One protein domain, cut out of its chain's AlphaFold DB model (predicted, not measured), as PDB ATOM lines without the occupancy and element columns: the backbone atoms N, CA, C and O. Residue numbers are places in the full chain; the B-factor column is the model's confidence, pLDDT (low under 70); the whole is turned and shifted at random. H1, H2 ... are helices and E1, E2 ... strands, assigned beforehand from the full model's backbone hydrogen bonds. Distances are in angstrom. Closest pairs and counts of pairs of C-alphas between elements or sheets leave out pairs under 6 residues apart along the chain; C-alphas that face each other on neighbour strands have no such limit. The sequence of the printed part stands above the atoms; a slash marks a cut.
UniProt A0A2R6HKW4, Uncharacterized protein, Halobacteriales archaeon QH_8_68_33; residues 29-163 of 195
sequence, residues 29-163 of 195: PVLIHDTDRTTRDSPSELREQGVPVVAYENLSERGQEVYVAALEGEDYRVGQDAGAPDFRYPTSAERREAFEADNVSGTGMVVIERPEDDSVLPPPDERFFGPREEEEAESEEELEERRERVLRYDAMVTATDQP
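AT A GLANCE: This is residues 29 to 163 of the 195 residues of an uncharacterized protein of Halobacteriales archaeon QH_8_68_33 (UniProt A0A2R6HKW4). A strongly twisted sheet of five strands makes the core, with the long strand E5 through its middle and short helices round it: H2 beside E1 and E3, H1 over E4, and the pair H3 and H4 near E5. From the start of E5 an arm reaches away, made of H5 and the long loop before it, and its residues 136 to 142 stick out. The printed part has 135 residues with five named helices and five named strands, in the order E1 H1 E2 H2 E3 H3 H4 E4 H5 E5, and its class is mixed, helices and strands. The sheet is mixed too, in the order E2 E4 E5 E1 E3. The whole is compact, with a radius of gyration of the C-alphas of 15.3 A and spans of 47 by 39 by 24 A.

HOW THE PARTS SIT: The sheet includes E1, residues 30 to 34, and its antiparallel neighbour E3, residues 76 to 79, with N 31 and O 78 within hydrogen-bond range at 2.9 A. On the other side of E1 is E5, residues 153 to 161, also antiparallel, with N 32 and O 159 at 2.8 A. E5 has staggered pairing: its residues 157 to 161 pair with E1, and its residues 153 to 157 with E4, residues 109 to 113. E4 and E5 are antiparallel, with N 112 and O 154 at 2.8 A. E2, residues 53 to 55, is parallel to E4, with N 54 and O 111 at 2.9 A. From edge strand E2 to edge strand E3 the strands' lines turn by 90 degrees. H1, residues 43 to 48, is on the sheet, over E4, at a height of 10.0 A; it runs slantwise to the strands, but only just, at 32 degrees to E4 on the local plane. E1, H1 and E2 form a split strand-helix-strand unit, two strands running the same way with a helix between them along the chain and E4 and E5 between them in the sheet; its crossover is right-handed. H2, residues 61 to 71, is on one face of the sheet, forming two layers, a helix layer and a sheet; its height is 4.1 A, only just above the sheet's level, and it lies over none of the strands. The closest C-alphas of H2 and E3 are those of Ala 70 and Tyr 76, 4.9 A apart. H3, residues 92 to 100, only grazes the sheet with its residues 92 to 95. It touches H4, residues 104 to 107, where the C-alphas of Arg 95 and Thr 107 are the closest, 4.7 A apart. H5, residues 140 to 152, only grazes the sheet with its residues 149 to 152, and is apart from H1, H2, H3 and H4. In H1, H2, H3 and H5 every O i to N i+4 pair is within hydrogen-bond range; H4 is too short for such a pair.

IN THESE COORDINATES: E1 begins at C-alpha 30, (160.297, 151.643, 105.621), and is 12.7 A long from first to last C-alpha. H2 measures 15.5 A, H3 12.3 A and E4 13.4 A. H5 begins at C-alpha 140, (189.329, 143.132, 135.815), and measures 18.5 A. E5, the longest strand, measures 25.4 A and ends at C-alpha 161, (160.874, 156.120, 108.774).

THE WHOLE: The two C-alphas farthest apart are those of Asp 81 and Ala 137, at 48.4 A, while the first and last printed C-alphas are 5.9 A apart. The printed part has no cut. Two links are long: E3 to H3 with 12 residues, and E4 to H5 with 26. The mean pLDDT of the printed part is 83.9, and the residues under 70 are 38, 74 and 125 to 138.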
ATOM      1  N   PRO A  29     156.360 153.987 103.903       86.38
ATOM      2  CA  PRO A  29     157.384 153.999 104.937       86.38
ATOM      3  C   PRO A  29     158.222 152.724 104.882       86.38
ATOM      4  O   PRO A  29     157.775 151.695 104.369       86.38
ATOM      5  N   VAL A  30     159.427 152.799 105.426       91.31
ATOM      6  CA  VAL A  30     160.297 151.643 105.621       91.31
ATOM      7  C   VAL A  30     160.446 151.372 107.106       91.31
ATOM      8  O   VAL A  30     160.390 152.290 107.927       91.31
ATOM      9  N   LEU A  31     160.612 150.101 107.433       94.12
ATOM     10  CA  LEU A  31     160.972 149.653 108.765       94.12
ATOM     11  C   LEU A  31     162.489 149.537 108.828       94.12
ATOM     12  O   LEU A  31     163.103 149.079 107.864       94.12
ATOM     13  N   ILE A  32     163.068 149.994 109.929       93.12
ATOM     14  CA  ILE A  32     164.507 150.030 110.175       93.12
ATOM     15  C   ILE A  32     164.822 149.093 111.333       93.12
ATOM     16  O   ILE A  32     164.063 149.061 112.307       93.12
ATOM     17  N   HIS A  33     165.946 148.395 111.214       94.00
ATOM     18  CA  HIS A  33     166.549 147.525 112.213       94.00
ATOM     19  C   HIS A  33     168.012 147.926 112.356       94.00
ATOM     20  O   HIS A  33     168.797 147.747 111.429       94.00
ATOM     21  N   ASP A  34     168.332 148.528 113.494       90.88
ATOM     22  CA  ASP A  34     169.647 149.076 113.816       90.88
ATOM     23  C   ASP A  34     170.211 148.281 115.001       90.88
ATOM     24  O   ASP A  34     169.726 148.410 116.128       90.88
ATOM     25  N   THR A  35     171.201 147.427 114.737       88.19
ATOM     26  CA  THR A  35     171.973 146.694 115.757       88.19
ATOM     27  C   THR A  35     173.247 147.439 116.149       88.19
ATOM     28  O   THR A  35     174.058 146.918 116.910       88.19
ATOM     29  N   ASP A  36     173.439 148.673 115.665       79.88
ATOM     30  CA  ASP A  36     174.604 149.478 116.008       79.88
ATOM     31  C   ASP A  36     174.580 150.009 117.443       79.88
ATOM     32  O   ASP A  36     175.575 150.536 117.964       79.88
ATOM     33  N   ARG A  37     173.425 149.886 118.089       73.75
ATOM     34  CA  ARG A  37     173.184 150.314 119.456       73.75
ATOM     35  C   ARG A  37     173.597 149.223 120.423       73.75
ATOM     36  O   ARG A  37     173.235 148.070 120.269       73.75
ATOM     37  N   THR A  38     174.284 149.621 121.482       69.75
ATOM     38  CA  THR A  38     174.607 148.731 122.595       69.75
ATOM     39  C   THR A  38     174.006 149.269 123.883       69.75
ATOM     40  O   THR A  38     173.738 150.467 124.018       69.75
ATOM     41  N   THR A  39     173.769 148.367 124.833       74.50
ATOM     42  CA  THR A  39     173.302 148.704 126.177       74.50
ATOM     43  C   THR A  39     174.338 148.283 127.209       74.50
ATOM     44  O   THR A  39     175.010 147.266 127.049       74.50
ATOM     45  N   ARG A  40     174.493 149.101 128.251       72.19
ATOM     46  CA  ARG A  40     175.331 148.794 129.420       72.19
ATOM     47  C   ARG A  40     174.521 148.147 130.546       72.19
ATOM     48  O   ARG A  40     175.102 147.554 131.451       72.19
ATOM     49  N   ASP A  41     173.200 148.261 130.472       81.12
ATOM     50  CA  ASP A  41     172.288 147.823 131.519       81.12
ATOM     51  C   ASP A  41     172.169 146.295 131.526       81.12
ATOM     52  O   ASP A  41     172.216 145.619 130.492       81.12
ATOM     53  N   SER A  42     172.012 145.727 132.714       82.50
ATOM     54  CA  SER A  42     171.741 144.307 132.897       82.50
ATOM     55  C   SER A  42     170.359 143.916 132.350       82.50
ATOM     56  O   SER A  42     169.432 144.730 132.328       82.50
ATOM     57  N   PRO A  43     170.147 142.636 131.992       83.62
ATOM     58  CA  PRO A  43     168.827 142.138 131.600       83.62
ATOM     59  C   PRO A  43     167.723 142.394 132.638       83.62
ATOM     60  O   PRO A  43     166.550 142.464 132.283       83.62
ATOM     61  N   SER A  44     168.054 142.473 133.929       86.19
ATOM     62  CA  SER A  44     167.111 142.849 134.990       86.19
ATOM     63  C   SER A  44     166.715 144.321 134.902       86.19
ATOM     64  O   SER A  44     165.524 144.612 134.853       86.19
ATOM     65  N   GLU A  45     167.692 145.224 134.802       87.62
ATOM     66  CA  GLU A  45     167.458 146.673 134.703       87.62
ATOM     67  C   GLU A  45     166.673 147.019 133.436       87.62
ATOM     68  O   GLU A  45     165.710 147.779 133.484       87.62
ATOM     69  N   LEU A  46     167.004 146.382 132.313       87.50
ATOM     70  CA  LEU A  46     166.276 146.544 131.055       87.50
ATOM     71  C   LEU A  46     164.801 146.155 131.191       87.50
ATOM     72  O   LEU A  46     163.922 146.888 130.740       87.50
ATOM     73  N   ARG A  47     164.510 145.033 131.862       88.31
ATOM     74  CA  ARG A  47     163.125 144.612 132.120       88.31
ATOM     75  C   ARG A  47     162.401 145.576 133.062       88.31
ATOM     76  O   ARG A  47     161.218 145.831 132.845       88.31
ATOM     77  N   GLU A  48     163.083 146.132 134.063       88.75
ATOM     78  CA  GLU A  48     162.528 147.166 134.952       88.75
ATOM     79  C   GLU A  48     162.203 148.465 134.199       88.75
ATOM     80  O   GLU A  48     161.172 149.086 134.459       88.75
ATOM     81  N   GLN A  49     163.013 148.822 133.201       87.00
ATOM     82  CA  GLN A  49     162.775 149.939 132.276       87.00
ATOM     83  C   GLN A  49     161.714 149.626 131.198       87.00
ATOM     84  O   GLN A  49     161.394 150.471 130.356       87.00
ATOM     85  N   GLY A  50     161.163 148.409 131.198       87.56
ATOM     86  CA  GLY A  50     160.170 147.947 130.229       87.56
ATOM     87  C   GLY A  50     160.740 147.588 128.855       87.56
ATOM     88  O   GLY A  50     159.967 147.382 127.920       87.56
ATOM     89  N   VAL A  51     162.065 147.510 128.706       91.06
ATOM     90  CA  VAL A  51     162.714 147.053 127.473       91.06
ATOM     91  C   VAL A  51     162.522 145.537 127.346       91.06
ATOM     92  O   VAL A  51     162.865 144.791 128.271       91.06
ATOM     93  N   PRO A  52     161.975 145.039 126.223       91.62
ATOM     94  CA  PRO A  52     161.822 143.607 126.022       91.62
ATOM     95  C   PRO A  52     163.193 142.939 125.889       91.62
ATOM     96  O   PRO A  52     163.998 143.336 125.050       91.62
ATOM     97  N   VAL A  53     163.430 141.904 126.698       93.00
ATOM     98  CA  VAL A  53     164.589 141.009 126.575       93.00
ATOM     99  C   VAL A  53     164.078 139.657 126.088       93.00
ATOM    100  O   VAL A  53     163.334 138.991 126.814       93.00
ATOM    101  N   VAL A  54     164.438 139.271 124.866       94.12
ATOM    102  CA  VAL A  54     163.901 138.091 124.175       94.12
ATOM    103  C   VAL A  54     165.053 137.195 123.732       94.12
ATOM    104  O   VAL A  54     165.998 137.668 123.116       94.12
ATOM    105  N   ALA A  55     164.983 135.898 124.018       94.75
ATOM    106  CA  ALA A  55     165.961 134.956 123.476       94.75
ATOM    107  C   ALA A  55     165.787 134.804 121.962       94.75
ATOM    108  O   ALA A  55     164.657 134.715 121.483       94.75
ATOM    109  N   TYR A  56     166.896 134.724 121.226       94.06
ATOM    110  CA  TYR A  56     166.906 134.543 119.773       94.06
ATOM    111  C   TYR A  56     166.011 133.376 119.322       94.06
ATOM    112  O   TYR A  56     165.210 133.514 118.401       94.06
ATOM    113  N   GLU A  57     166.068 132.253 120.039       94.06
ATOM    114  CA  GLU A  57     165.275 131.050 119.754       94.06
ATOM    115  C   GLU A  57     163.759 131.260 119.908       94.06
ATOM    116  O   GLU A  57     162.968 130.526 119.319       94.06
ATOM    117  N   ASN A  58     163.350 132.271 120.680       95.81
ATOM    118  CA  ASN A  58     161.947 132.615 120.904       95.81
ATOM    119  C   ASN A  58     161.404 133.626 119.884       95.81
ATOM    120  O   ASN A  58     160.204 133.905 119.901       95.81
ATOM    121  N   LEU A  59     162.253 134.190 119.021       95.44
ATOM    122  CA  LEU A  59     161.800 135.021 117.908       95.44
ATOM    123  C   LEU A  59     161.080 134.154 116.873       95.44
ATOM    124  O   LEU A  59     161.437 132.993 116.657       95.44
ATOM    125  N   SER A  60     160.093 134.728 116.184       96.06
ATOM    126  CA  SER A  60     159.522 134.072 115.007       96.06
ATOM    127  C   SER A  60     160.592 133.843 113.932       96.06
ATOM    128  O   SER A  60     161.603 134.544 113.902       96.06
ATOM    129  N   GLU A  61     160.347 132.924 112.989       95.38
ATOM    130  CA  GLU A  61     161.236 132.714 111.830       95.38
ATOM    131  C   GLU A  61     161.560 134.046 111.133       95.38
ATOM    132  O   GLU A  61     162.716 134.349 110.843       95.38
ATOM    133  N   ARG A  62     160.549 134.911 110.969       95.31
ATOM    134  CA  ARG A  62     160.738 136.243 110.388       95.31
ATOM    135  C   ARG A  62     161.571 137.165 111.282       95.31
ATOM    136  O   ARG A  62     162.357 137.951 110.763       95.31
ATOM    137  N   GLY A  63     161.389 137.102 112.599       94.81
ATOM    138  CA  GLY A  63     162.184 137.858 113.569       94.81
ATOM    139  C   GLY A  63     163.661 137.482 113.521       94.81
ATOM    140  O   GLY A  63     164.508 138.372 113.478       94.81
ATOM    141  N   GLN A  64     163.957 136.184 113.436       95.25
ATOM    142  CA  GLN A  64     165.318 135.665 113.294       95.25
ATOM    143  C   GLN A  64     165.959 136.121 111.980       95.25
ATOM    144  O   GLN A  64     167.044 136.692 112.004       95.25
ATOM    145  N   GLU A  65     165.267 135.958 110.845       94.12
ATOM    146  CA  GLU A  65     165.758 136.410 109.534       94.12
ATOM    147  C   GLU A  65     166.114 137.900 109.526       94.12
ATOM    148  O   GLU A  65     167.146 138.304 108.995       94.12
ATOM    149  N   VAL A  66     165.234 138.727 110.093       94.25
ATOM    150  CA  VAL A  66     165.408 140.178 110.154       94.25
ATOM    151  C   VAL A  66     166.572 140.561 111.059       94.25
ATOM    152  O   VAL A  66     167.352 141.434 110.694       94.25
ATOM    153  N   TYR A  67     166.693 139.918 112.221       93.25
ATOM    154  CA  TYR A  67     167.782 140.180 113.155       93.25
ATOM    155  C   TYR A  67     169.137 139.765 112.575       93.25
ATOM    156  O   TYR A  67     170.069 140.558 112.611       93.25
ATOM    157  N   VAL A  68     169.239 138.585 111.952       93.31
ATOM    158  CA  VAL A  68     170.471 138.153 111.269       93.31
ATOM    159  C   VAL A  68     170.844 139.130 110.155       93.31
ATOM    160  O   VAL A  68     171.990 139.560 110.074       93.31
ATOM    161  N   ALA A  69     169.874 139.546 109.338       92.44
ATOM    162  CA  ALA A  69     170.123 140.519 108.279       92.44
ATOM    163  C   ALA A  69     170.539 141.903 108.814       92.44
ATOM    164  O   ALA A  69     171.267 142.620 108.128       92.44
ATOM    165  N   ALA A  70     170.088 142.280 110.015       91.94
ATOM    166  CA  ALA A  70     170.528 143.490 110.705       91.94
ATOM    167  C   ALA A  70     171.949 143.350 111.268       91.94
ATOM    168  O   ALA A  70     172.755 144.252 111.098       91.94
ATOM    169  N   LEU A  71     172.313 142.196 111.832       89.75
ATOM    170  CA  LEU A  71     173.690 141.941 112.269       89.75
ATOM    171  C   LEU A  71     174.699 141.985 111.110       89.75
ATOM    172  O   LEU A  71     175.846 142.377 111.297       89.75
ATOM    173  N   GLU A  72     174.293 141.581 109.904       88.12
ATOM    174  CA  GLU A  72     175.149 141.632 108.713       88.12
ATOM    175  C   GLU A  72     175.301 143.043 108.114       88.12
ATOM    176  O   GLU A  72     176.180 143.258 107.273       88.12
ATOM    177  N   GLY A  73     174.455 144.006 108.495       78.94
ATOM    178  CA  GLY A  73     174.456 145.338 107.898       78.94
ATOM    179  C   GLY A  73     173.988 146.438 108.844       78.94
ATOM    180  O   GLY A  73     172.884 146.380 109.359       78.94
ATOM    181  N   GLU A  74     174.780 147.507 108.945       68.94
ATOM    182  CA  GLU A  74     174.607 148.643 109.878       68.94
ATOM    183  C   GLU A  74     173.178 149.234 109.938       68.94
ATOM    184  O   GLU A  74     172.731 149.685 110.984       68.94
ATOM    185  N   ASP A  75     172.438 149.220 108.823       76.56
ATOM    186  CA  ASP A  75     171.079 149.759 108.718       76.56
ATOM    187  C   ASP A  75     170.198 148.858 107.836       76.56
ATOM    188  O   ASP A  75     169.930 149.163 106.656       76.56
ATOM    189  N   TYR A  76     169.719 147.740 108.380       89.56
ATOM    190  CA  TYR A  76     168.807 146.878 107.636       89.56
ATOM    191  C   TYR A  76     167.421 147.527 107.515       89.56
ATOM    192  O   TYR A  76     166.848 148.044 108.476       89.56
ATOM    193  N   ARG A  77     166.889 147.565 106.285       90.44
ATOM    194  CA  ARG A  77     165.634 148.255 105.957       90.44
ATOM    195  C   ARG A  77     164.722 147.378 105.124       90.44
ATOM    196  O   ARG A  77     165.131 146.842 104.094       90.44
ATOM    197  N   VAL A  78     163.452 147.325 105.505       90.75
ATOM    198  CA  VAL A  78     162.434 146.524 104.818       90.75
ATOM    199  C   VAL A  78     161.150 147.313 104.576       90.75
ATOM    200  O   VAL A  78     160.906 148.358 105.180       90.75
ATOM    201  N   GLY A  79     160.320 146.829 103.649       88.94
ATOM    202  CA  GLY A  79     158.960 147.343 103.476       88.94
ATOM    203  C   GLY A  79     158.098 147.076 104.713       88.94
ATOM    204  O   GLY A  79     158.387 146.170 105.493       88.94
ATOM    205  N   GLN A  80     157.022 147.848 104.890       87.38
ATOM    206  CA  GLN A  80     156.096 147.682 106.025       87.38
ATOM    207  C   GLN A  80     155.501 146.273 106.148       87.38
ATOM    208  O   GLN A  80     155.206 145.822 107.247       87.38
ATOM    209  N   ASP A  81     155.323 145.588 105.026       87.44
ATOM    210  CA  ASP A  81     154.797 144.228 104.918       87.44
ATOM    211  C   ASP A  81     155.828 143.139 105.244       87.44
ATOM    212  O   ASP A  81     155.459 141.987 105.452       87.44
ATOM    213  N   ALA A  82     157.107 143.504 105.322       90.25
ATOM    214  CA  ALA A  82     158.212 142.594 105.590       90.25
ATOM    215  C   ALA A  82     158.792 142.754 107.007       90.25
ATOM    216  O   ALA A  82     159.837 142.175 107.305       90.25
ATOM    217  N   GLY A  83     158.143 143.518 107.889       90.50
ATOM    218  CA  GLY A  83     158.509 143.576 109.306       90.50
ATOM    219  C   GLY A  83     158.278 142.250 110.034       90.50
ATOM    220  O   GLY A  83     157.481 141.419 109.603       90.50
ATOM    221  N   ALA A  84     158.962 142.064 111.160       94.88
ATOM    222  CA  ALA A  84     158.692 140.963 112.082       94.88
ATOM    223  C   ALA A  84     157.714 141.397 113.192       94.88
ATOM    224  O   ALA A  84     157.895 142.489 113.738       94.88
ATOM    225  N   PRO A  85     156.716 140.568 113.552       93.19
ATOM    226  CA  PRO A  85     155.728 140.891 114.585       93.19
ATOM    227  C   PRO A  85     156.318 140.933 116.002       93.19
ATOM    228  O   PRO A  85     155.704 141.514 116.892       93.19
ATOM    229  N   ASP A  86     157.499 140.343 116.201       93.69
ATOM    230  CA  ASP A  86     158.216 140.337 117.481       93.69
ATOM    231  C   ASP A  86     158.739 141.730 117.871       93.69
ATOM    232  O   ASP A  86     159.049 141.976 119.035       93.69
ATOM    233  N   PHE A  87     158.826 142.654 116.908       94.12
ATOM    234  CA  PHE A  87     159.396 143.983 117.108       94.12
ATOM    235  C   PHE A  87     158.347 145.087 116.981       94.12
ATOM    236  O   PHE A  87     157.422 145.030 116.165       94.12
ATOM    237  N   ARG A  88     158.527 146.153 117.764       93.94
ATOM    238  CA  ARG A  88     157.716 147.369 117.671       93.94
ATOM    239  C   ARG A  88     158.391 148.372 116.740       93.94
ATOM    240  O   ARG A  88     159.561 148.675 116.916       93.94
ATOM    241  N   TYR A  89     157.641 148.977 115.826       94.56
ATOM    242  CA  TYR A  89     158.183 149.959 114.876       94.56
ATOM    243  C   TYR A  89     157.630 151.366 115.117       94.56
ATOM    244  O   TYR A  89     156.802 151.835 114.331       94.56
ATOM    245  N   PRO A  90     158.053 152.058 116.190       94.75
ATOM    246  CA  PRO A  90     157.585 153.406 116.457       94.75
ATOM    247  C   PRO A  90     158.014 154.361 115.342       94.75
ATOM    248  O   PRO A  90     159.124 154.308 114.806       94.75
ATOM    249  N   THR A  91     157.116 155.268 115.003       93.50
ATOM    250  CA  THR A  91     157.396 156.416 114.149       93.50
ATOM    251  C   THR A  91     158.286 157.424 114.873       93.50
ATOM    252  O   THR A  91     158.355 157.476 116.101       93.50
ATOM    253  N   SER A  92     158.928 158.315 114.116       89.75
ATOM    254  CA  SER A  92     159.716 159.420 114.681       89.75
ATOM    255  C   SER A  92     158.936 160.314 115.657       89.75
ATOM    256  O   SER A  92     159.545 160.903 116.547       89.75
ATOM    257  N   ALA A  93     157.611 160.422 115.506       91.50
ATOM    258  CA  ALA A  93     156.760 161.152 116.444       91.50
ATOM    259  C   ALA A  93     156.599 160.388 117.766       91.50
ATOM    260  O   ALA A  93     156.865 160.953 118.822       91.50
ATOM    261  N   GLU A  94     156.263 159.099 117.699       93.94
ATOM    262  CA  GLU A  94     156.108 158.240 118.881       93.94
ATOM    263  C   GLU A  94     157.419 158.098 119.659       93.94
ATOM    264  O   GLU A  94     157.413 158.161 120.883       93.94
ATOM    265  N   ARG A  95     158.565 157.975 118.973       91.81
ATOM    266  CA  ARG A  95     159.871 157.935 119.654       91.81
ATOM    267  C   ARG A  95     160.194 159.240 120.373       91.81
ATOM    268  O   ARG A  95     160.808 159.210 121.433       91.81
ATOM    269  N   ARG A  96     159.817 160.385 119.792       91.12
ATOM    270  CA  ARG A  96     160.023 161.694 120.427       91.12
ATOM    271  C   ARG A  96     159.174 161.816 121.685       91.12
ATOM    272  O   ARG A  96     159.701 162.201 122.717       91.12
ATOM    273  N   GLU A  97     157.907 161.433 121.600       93.50
ATOM    274  CA  GLU A  97     157.005 161.388 122.752       93.50
ATOM    275  C   GLU A  97     157.530 160.437 123.837       93.50
ATOM    276  O   GLU A  97     157.567 160.797 125.009       93.50
ATOM    277  N   ALA A  98     158.016 159.254 123.448       90.88
ATOM    278  CA  ALA A  98     158.623 158.302 124.369       90.88
ATOM    279  C   ALA A  98     159.856 158.885 125.076       90.88
ATOM    280  O   ALA A  98     159.990 158.729 126.284       90.88
ATOM    281  N   PHE A  99     160.720 159.598 124.352       87.44
ATOM    282  CA  PHE A  99     161.882 160.268 124.934       87.44
ATOM    283  C   PHE A  99     161.485 161.408 125.886       87.44
ATOM    284  O   PHE A  99     162.055 161.539 126.964       87.44
ATOM    285  N   GLU A 100     160.485 162.217 125.525       91.69
ATOM    286  CA  GLU A 100     159.957 163.293 126.382       91.69
ATOM    287  C   GLU A 100     159.299 162.757 127.663       91.69
ATOM    288  O   GLU A 100     159.334 163.419 128.700       91.69
ATOM    289  N   ALA A 101     158.722 161.558 127.597       89.75
ATOM    290  CA  ALA A 101     158.099 160.869 128.721       89.75
ATOM    291  C   ALA A 101     159.065 159.984 129.531       89.75
ATOM    292  O   ALA A 101     158.601 159.267 130.415       89.75
ATOM    293  N   ASP A 102     160.368 160.002 129.221       85.19
ATOM    294  CA  ASP A 102     161.388 159.124 129.821       85.19
ATOM    295  C   ASP A 102     161.022 157.626 129.745       85.19
ATOM    296  O   ASP A 102     161.230 156.831 130.658       85.19
ATOM    297  N   ASN A 103     160.402 157.233 128.631       86.88
ATOM    298  CA  ASN A 103     159.917 155.884 128.386       86.88
ATOM    299  C   ASN A 103     160.810 155.164 127.370       86.88
ATOM    300  O   ASN A 103     160.529 155.151 126.167       86.88
ATOM    301  N   VAL A 104     161.858 154.504 127.865       82.62
ATOM    302  CA  VAL A 104     162.817 153.751 127.037       82.62
ATOM    303  C   VAL A 104     162.119 152.668 126.207       82.62
ATOM    304  O   VAL A 104     162.386 152.546 125.011       82.62
ATOM    305  N   SER A 105     161.141 151.954 126.772       81.31
ATOM    306  CA  SER A 105     160.371 150.923 126.051       81.31
ATOM    307  C   SER A 105     159.612 151.455 124.823       81.31
ATOM    308  O   SER A 105     159.378 150.737 123.849       81.31
ATOM    309  N   GLY A 106     159.243 152.741 124.832       85.94
ATOM    310  CA  GLY A 106     158.544 153.399 123.727       85.94
ATOM    311  C   GLY A 106     159.451 153.774 122.552       85.94
ATOM    312  O   GLY A 106     158.952 154.110 121.478       85.94
ATOM    313  N   THR A 107     160.773 153.697 122.726       88.44
ATOM    314  CA  THR A 107     161.752 154.091 121.699       88.44
ATOM    315  C   THR A 107     161.936 153.052 120.592       88.44
ATOM    316  O   THR A 107     162.513 153.380 119.555       88.44
ATOM    317  N   GLY A 108     161.404 151.836 120.777       91.19
ATOM    318  CA  GLY A 108     161.586 150.716 119.848       91.19
ATOM    319  C   GLY A 108     162.846 149.898 120.124       91.19
ATOM    320  O   GLY A 108     163.268 149.132 119.269       91.19
ATOM    321  N   MET A 109     163.463 150.069 121.294       92.19
ATOM    322  CA  MET A 109     164.575 149.232 121.732       92.19
ATOM    323  C   MET A 109     164.080 147.835 122.131       92.19
ATOM    324  O   MET A 109     163.099 147.704 122.866       92.19
ATOM    325  N   VAL A 110     164.788 146.809 121.672       92.94
ATOM    326  CA  VAL A 110     164.657 145.409 122.084       92.94
ATOM    327  C   VAL A 110     166.051 144.840 122.320       92.94
ATOM    328  O   VAL A 110     166.999 145.222 121.640       92.94
ATOM    329  N   VAL A 111     166.187 143.944 123.290       93.00
ATOM    330  CA  VAL A 111     167.442 143.239 123.559       93.00
ATOM    331  C   VAL A 111     167.254 141.764 123.255       93.00
ATOM    332  O   VAL A 111     166.305 141.139 123.733       93.00
ATOM    333  N   ILE A 112     168.148 141.225 122.437       92.94
ATOM    334  CA  ILE A 112     168.123 139.847 121.974       92.94
ATOM    335  C   ILE A 112     169.234 139.083 122.685       92.94
ATOM    336  O   ILE A 112     170.408 139.423 122.580       92.94
ATOM    337  N   GLU A 113     168.849 138.055 123.435       92.62
ATOM    338  CA  GLU A 113     169.803 137.118 124.024       92.62
ATOM    339  C   GLU A 113     170.234 136.110 122.954       92.62
ATOM    340  O   GLU A 113     169.407 135.359 122.420       92.62
ATOM    341  N   ARG A 114     171.530 136.109 122.645       91.06
ATOM    342  CA  ARG A 114     172.168 135.154 121.741       91.06
ATOM    343  C   ARG A 114     172.175 133.753 122.363       91.06
ATOM    344  O   ARG A 114     172.303 133.630 123.585       91.06
ATOM    345  N   PRO A 115     172.036 132.693 121.551       90.19
ATOM    346  CA  PRO A 115     172.163 131.325 122.040       90.19
ATOM    347  C   PRO A 115     173.585 131.058 122.557       90.19
ATOM    348  O   PRO A 115     174.534 131.721 122.151       90.19
ATOM    349  N   GLU A 116     173.742 130.060 123.432       84.81
ATOM    350  CA  GLU A 116     175.070 129.654 123.929       84.81
ATOM    351  C   GLU A 116     175.977 129.123 122.807       84.81
ATOM    352  O   GLU A 116     177.195 129.267 122.876       84.81
ATOM    353  N   ASP A 117     175.378 128.524 121.775       83.56
ATOM    354  CA  ASP A 117     176.033 128.192 120.508       83.56
ATOM    355  C   ASP A 117     175.584 129.196 119.438       83.56
ATOM    356  O   ASP A 117     174.583 129.001 118.745       83.56
ATOM    357  N   ASP A 118     176.313 130.306 119.332       82.38
ATOM    358  CA  ASP A 118     176.049 131.397 118.392       82.38
ATOM    359  C   ASP A 118     176.799 131.252 117.062       82.38
ATOM    360  O   ASP A 118     176.840 132.189 116.267       82.38
ATOM    361  N   SER A 119     177.328 130.058 116.766       81.25
ATOM    362  CA  SER A 119     178.114 129.776 115.556       81.25
ATOM    363  C   SER A 119     177.365 130.013 114.236       81.25
ATOM    364  O   SER A 119     177.987 130.130 113.177       81.25
ATOM    365  N   VAL A 120     176.033 130.073 114.290       82.88
ATOM    366  CA  VAL A 120     175.143 130.376 113.158       82.88
ATOM    367  C   VAL A 120     174.891 131.870 112.961       82.88
ATOM    368  O   VAL A 120     174.385 132.261 111.909       82.88
ATOM    369  N   LEU A 121     175.214 132.699 113.954       85.94
ATOM    370  CA  LEU A 121     175.076 134.146 113.888       85.94
ATOM    371  C   LEU A 121     176.409 134.778 113.458       85.94
ATOM    372  O   LEU A 121     177.477 134.219 113.722       85.94
ATOM    373  N   PRO A 122     176.383 135.971 112.834       86.00
ATOM    374  CA  PRO A 122     177.581 136.799 112.714       86.00
ATOM    375  C   PRO A 122     178.269 136.960 114.080       86.00
ATOM    376  O   PRO A 122     177.586 136.891 115.101       86.00
ATOM    377  N   PRO A 123     179.594 137.157 114.156       82.00
ATOM    378  CA  PRO A 123     180.240 137.394 115.441       82.00
ATOM    379  C   PRO A 123     179.640 138.642 116.112       82.00
ATOM    380  O   PRO A 123     179.324 139.603 115.408       82.00
ATOM    381  N   PRO A 124     179.465 138.641 117.442       75.50
ATOM    382  CA  PRO A 124     179.010 139.829 118.150       75.50
ATOM    383  C   PRO A 124     180.050 140.945 117.992       75.50
ATOM    384  O   PRO A 124     181.258 140.713 118.108       75.50
ATOM    385  N   ASP A 125     179.593 142.166 117.725       67.12
ATOM    386  CA  ASP A 125     180.495 143.305 117.635       67.12
ATOM    387  C   ASP A 125     180.972 143.690 119.039       67.12
ATOM    388  O   ASP A 125     180.204 144.206 119.855       67.12
ATOM    389  N   GLU A 126     182.267 143.516 119.316       58.66
ATOM    390  CA  GLU A 126     182.926 144.095 120.491       58.66
ATOM    391  C   GLU A 126     182.990 145.626 120.358       58.66
ATOM    392  O   GLU A 126     184.041 146.226 120.114       58.66
ATOM    393  N   ARG A 127     181.851 146.307 120.497       61.47
ATOM    394  CA  ARG A 127     181.832 147.767 120.524       61.47
ATOM    395  C   ARG A 127     182.318 148.219 121.883       61.47
ATOM    396  O   ARG A 127     181.627 148.124 122.895       61.47
ATOM    397  N   PHE A 128     183.553 148.699 121.880       50.31
ATOM    398  CA  PHE A 128     184.238 149.196 123.056       50.31
ATOM    399  C   PHE A 128     183.462 150.369 123.666       50.31
ATOM    400  O   PHE A 128     183.445 151.484 123.138       50.31
ATOM    401  N   PHE A 129     182.826 150.124 124.808       55.22
ATOM    402  CA  PHE A 129     182.363 151.188 125.678       55.22
ATOM    403  C   PHE A 129     183.599 151.901 126.224       55.22
ATOM    404  O   PHE A 129     184.288 151.365 127.086       55.22
ATOM    405  N   GLY A 130     183.894 153.099 125.714       47.78
ATOM    406  CA  GLY A 130     184.871 153.971 126.365       47.78
ATOM    407  C   GLY A 130     184.500 154.155 127.846       47.78
ATOM    408  O   GLY A 130     183.297 154.171 128.149       47.78
ATOM    409  N   PRO A 131     185.491 154.261 128.748       45.47
ATOM    410  CA  PRO A 131     185.242 154.303 130.182       45.47
ATOM    411  C   PRO A 131     184.327 155.480 130.526       45.47
ATOM    412  O   PRO A 131     184.524 156.602 130.053       45.47
ATOM    413  N   ARG A 132     183.299 155.229 131.337       52.19
ATOM    414  CA  ARG A 132     182.596 156.292 132.070       52.19
ATOM    415  C   ARG A 132     183.563 156.838 133.131       52.19
ATOM    416  O   ARG A 132     184.395 156.095 133.632       52.19
ATOM    417  N   GLU A 133     183.456 158.109 133.517       49.97
ATOM    418  CA  GLU A 133     184.318 158.695 134.572       49.97
ATOM    419  C   GLU A 133     184.200 157.965 135.936       49.97
ATOM    420  O   GLU A 133     185.038 158.147 136.812       49.97
ATOM    421  N   GLU A 134     183.189 157.103 136.105       51.34
ATOM    422  CA  GLU A 134     182.965 156.222 137.264       51.34
ATOM    423  C   GLU A 134     183.605 154.818 137.109       51.34
ATOM    424  O   GLU A 134     183.693 154.084 138.087       51.34
ATOM    425  N   GLU A 135     184.078 154.449 135.908       51.06
ATOM    426  CA  GLU A 135     184.564 153.103 135.532       51.06
ATOM    427  C   GLU A 135     186.092 152.926 135.668       51.06
ATOM    428  O   GLU A 135     186.601 151.821 135.511       51.06
ATOM    429  N   GLU A 136     186.858 153.973 136.012       51.88
ATOM    430  CA  GLU A 136     188.311 153.848 136.276       51.88
ATOM    431  C   GLU A 136     188.637 153.012 137.536       51.88
ATOM    432  O   GLU A 136     189.804 152.728 137.808       51.88
ATOM    433  N   ALA A 137     187.614 152.619 138.305       55.78
ATOM    434  CA  ALA A 137     187.724 151.806 139.514       55.78
ATOM    435  C   ALA A 137     187.148 150.380 139.377       55.78
ATOM    436  O   ALA A 137     187.156 149.655 140.372       55.78
ATOM    437  N   GLU A 138     186.654 149.980 138.195       63.41
ATOM    438  CA  GLU A 138     186.160 148.613 137.966       63.41
ATOM    439  C   GLU A 138     187.324 147.610 137.991       63.41
ATOM    440  O   GLU A 138     188.407 147.845 137.445       63.41
ATOM    441  N   SER A 139     187.108 146.484 138.664       73.50
ATOM    442  CA  SER A 139     188.050 145.367 138.688       73.50
ATOM    443  C   SER A 139     188.105 144.653 137.328       73.50
ATOM    444  O   SER A 139     187.167 144.714 136.536       73.50
ATOM    445  N   GLU A 140     189.204 143.942 137.044       77.19
ATOM    446  CA  GLU A 140     189.329 143.132 135.815       77.19
ATOM    447  C   GLU A 140     188.190 142.103 135.684       77.19
ATOM    448  O   GLU A 140     187.710 141.858 134.581       77.19
ATOM    449  N   GLU A 141     187.716 141.569 136.812       77.56
ATOM    450  CA  GLU A 141     186.611 140.606 136.890       77.56
ATOM    451  C   GLU A 141     185.272 141.240 136.466       77.56
ATOM    452  O   GLU A 141     184.549 140.677 135.648       77.56
ATOM    453  N   GLU A 142     184.976 142.464 136.916       75.00
ATOM    454  CA  GLU A 142     183.773 143.208 136.502       75.00
ATOM    455  C   GLU A 142     183.807 143.578 135.010       75.00
ATOM    456  O   GLU A 142     182.779 143.535 134.328       75.00
ATOM    457  N   LEU A 143     184.990 143.897 134.475       75.12
ATOM    458  CA  LEU A 143     185.173 144.169 133.047       75.12
ATOM    459  C   LEU A 143     184.963 142.915 132.187       75.12
ATOM    460  O   LEU A 143     184.375 143.013 131.105       75.12
ATOM    461  N   GLU A 144     185.420 141.748 132.649       76.94
ATOM    462  CA  GLU A 144     185.183 140.464 131.982       76.94
ATOM    463  C   GLU A 144     183.699 140.082 132.008       76.94
ATOM    464  O   GLU A 144     183.129 139.830 130.945       76.94
ATOM    465  N   GLU A 145     183.033 140.157 133.165       75.50
ATOM    466  CA  GLU A 145     181.588 139.906 133.272       75.50
ATOM    467  C   GLU A 145     180.770 140.847 132.373       75.50
ATOM    468  O   GLU A 145     179.778 140.454 131.744       75.50
ATOM    469  N   ARG A 146     181.186 142.115 132.283       73.00
ATOM    470  CA  ARG A 146     180.551 143.102 131.407       73.00
ATOM    471  C   ARG A 146     180.759 142.752 129.941       73.00
ATOM    472  O   ARG A 146     179.808 142.825 129.165       73.00
ATOM    473  N   ARG A 147     181.975 142.361 129.555       74.56
ATOM    474  CA  ARG A 147     182.275 141.921 128.189       74.56
ATOM    475  C   ARG A 147     181.428 140.706 127.814       74.56
ATOM    476  O   ARG A 147     180.787 140.741 126.771       74.56
ATOM    477  N   GLU A 148     181.367 139.683 128.660       76.88
ATOM    478  CA  GLU A 148     180.541 138.494 128.412       76.88
ATOM    479  C   GLU A 148     179.059 138.845 128.235       76.88
ATOM    480  O   GLU A 148     178.388 138.320 127.345       76.88
ATOM    481  N   ARG A 149     178.546 139.795 129.026       75.19
ATOM    482  CA  ARG A 149     177.169 140.281 128.890       75.19
ATOM    483  C   ARG A 149     176.929 140.971 127.551       75.19
ATOM    484  O   ARG A 149     175.924 140.693 126.910       75.19
ATOM    485  N   VAL A 150     177.833 141.849 127.126       72.06
ATOM    486  CA  VAL A 150     177.709 142.573 125.850       72.06
ATOM    487  C   VAL A 150     177.764 141.611 124.667       72.06
ATOM    488  O   VAL A 150     177.038 141.801 123.703       72.06
ATOM    489  N   LEU A 151     178.566 140.549 124.767       78.81
ATOM    490  CA  LEU A 151     178.651 139.509 123.741       78.81
ATOM    491  C   LEU A 151     177.404 138.614 123.689       78.81
ATOM    492  O   LEU A 151     177.104 138.052 122.640       78.81
ATOM    493  N   ARG A 152     176.685 138.454 124.808       85.06
ATOM    494  CA  ARG A 152     175.488 137.602 124.898       85.06
ATOM    495  C   ARG A 152     174.181 138.353 124.635       85.06
ATOM    496  O   ARG A 152     173.214 137.729 124.207       85.06
ATOM    497  N   TYR A 153     174.120 139.652 124.910       86.88
ATOM    498  CA  TYR A 153     172.900 140.455 124.816       86.88
ATOM    499  C   TYR A 153     173.075 141.601 123.818       86.88
ATOM    500  O   TYR A 153     173.599 142.662 124.159       86.88
ATOM    501  N   ASP A 154     172.554 141.410 122.609       88.06
ATOM    502  CA  ASP A 154     172.598 142.417 121.551       88.06
ATOM    503  C   ASP A 154     171.390 143.346 121.655       88.06
ATOM    504  O   ASP A 154     170.240 142.901 121.693       88.06
ATOM    505  N   ALA A 155     171.626 144.656 121.668       89.44
ATOM    506  CA  ALA A 155     170.544 145.623 121.562       89.44
ATOM    507  C   ALA A 155     170.246 145.915 120.086       89.44
ATOM    508  O   ALA A 155     171.137 146.131 119.271       89.44
ATOM    509  N   MET A 156     168.962 145.951 119.749       91.44
ATOM    510  CA  MET A 156     168.479 146.362 118.440       91.44
ATOM    511  C   MET A 156     167.425 147.449 118.618       91.44
ATOM    512  O   MET A 156     166.523 147.345 119.451       91.44
ATOM    513  N   VAL A 157     167.523 148.509 117.826       92.44
ATOM    514  CA  VAL A 157     166.527 149.573 117.766       92.44
ATOM    515  C   VAL A 157     165.738 149.435 116.479       92.44
ATOM    516  O   VAL A 157     166.290 149.435 115.381       92.44
ATOM    517  N   THR A 158     164.419 149.356 116.615       94.06
ATOM    518  CA  THR A 158     163.501 149.299 115.485       94.06
ATOM    519  C   THR A 158     162.711 150.590 115.343       94.06
ATOM    520  O   THR A 158     162.353 151.246 116.321       94.06
ATOM    521  N   ALA A 159     162.443 150.998 114.103       94.06
ATOM    522  CA  ALA A 159     161.722 152.239 113.826       94.06
ATOM    523  C   ALA A 159     160.970 152.194 112.494       94.06
ATOM    524  O   ALA A 159     161.286 151.401 111.612       94.06
ATOM    525  N   THR A 160     159.999 153.091 112.341       94.62
ATOM    526  CA  THR A 160     159.383 153.414 111.050       94.62
ATOM    527  C   THR A 160     159.873 154.781 110.584       94.62
ATOM    528  O   THR A 160     159.680 155.774 111.293       94.62
ATOM    529  N   ASP A 161     160.430 154.857 109.375       88.62
ATOM    530  CA  ASP A 161     160.874 156.120 108.774       88.62
ATOM    531  C   ASP A 161     160.449 156.264 107.304       88.62
ATOM    532  O   ASP A 161     159.945 155.334 106.663       88.62
ATOM    533  N   GLN A 162     160.621 157.463 106.754       83.56
ATOM    534  CA  GLN A 162     160.452 157.702 105.329       83.56
ATOM    535  C   GLN A 162     161.577 157.022 104.536       83.56
ATOM    536  O   GLN A 162     162.720 156.967 104.991       83.56
ATOM    537  N   PRO A 163     161.290 156.526 103.319       76.62
ATOM    538  CA  PRO A 163     162.331 155.955 102.479       76.62
ATOM    539  C   PRO A 163     163.418 157.002 102.161       76.62
ATOM    540  O   PRO A 163     163.118 158.197 102.080       76.62
TER     541      PRO A 163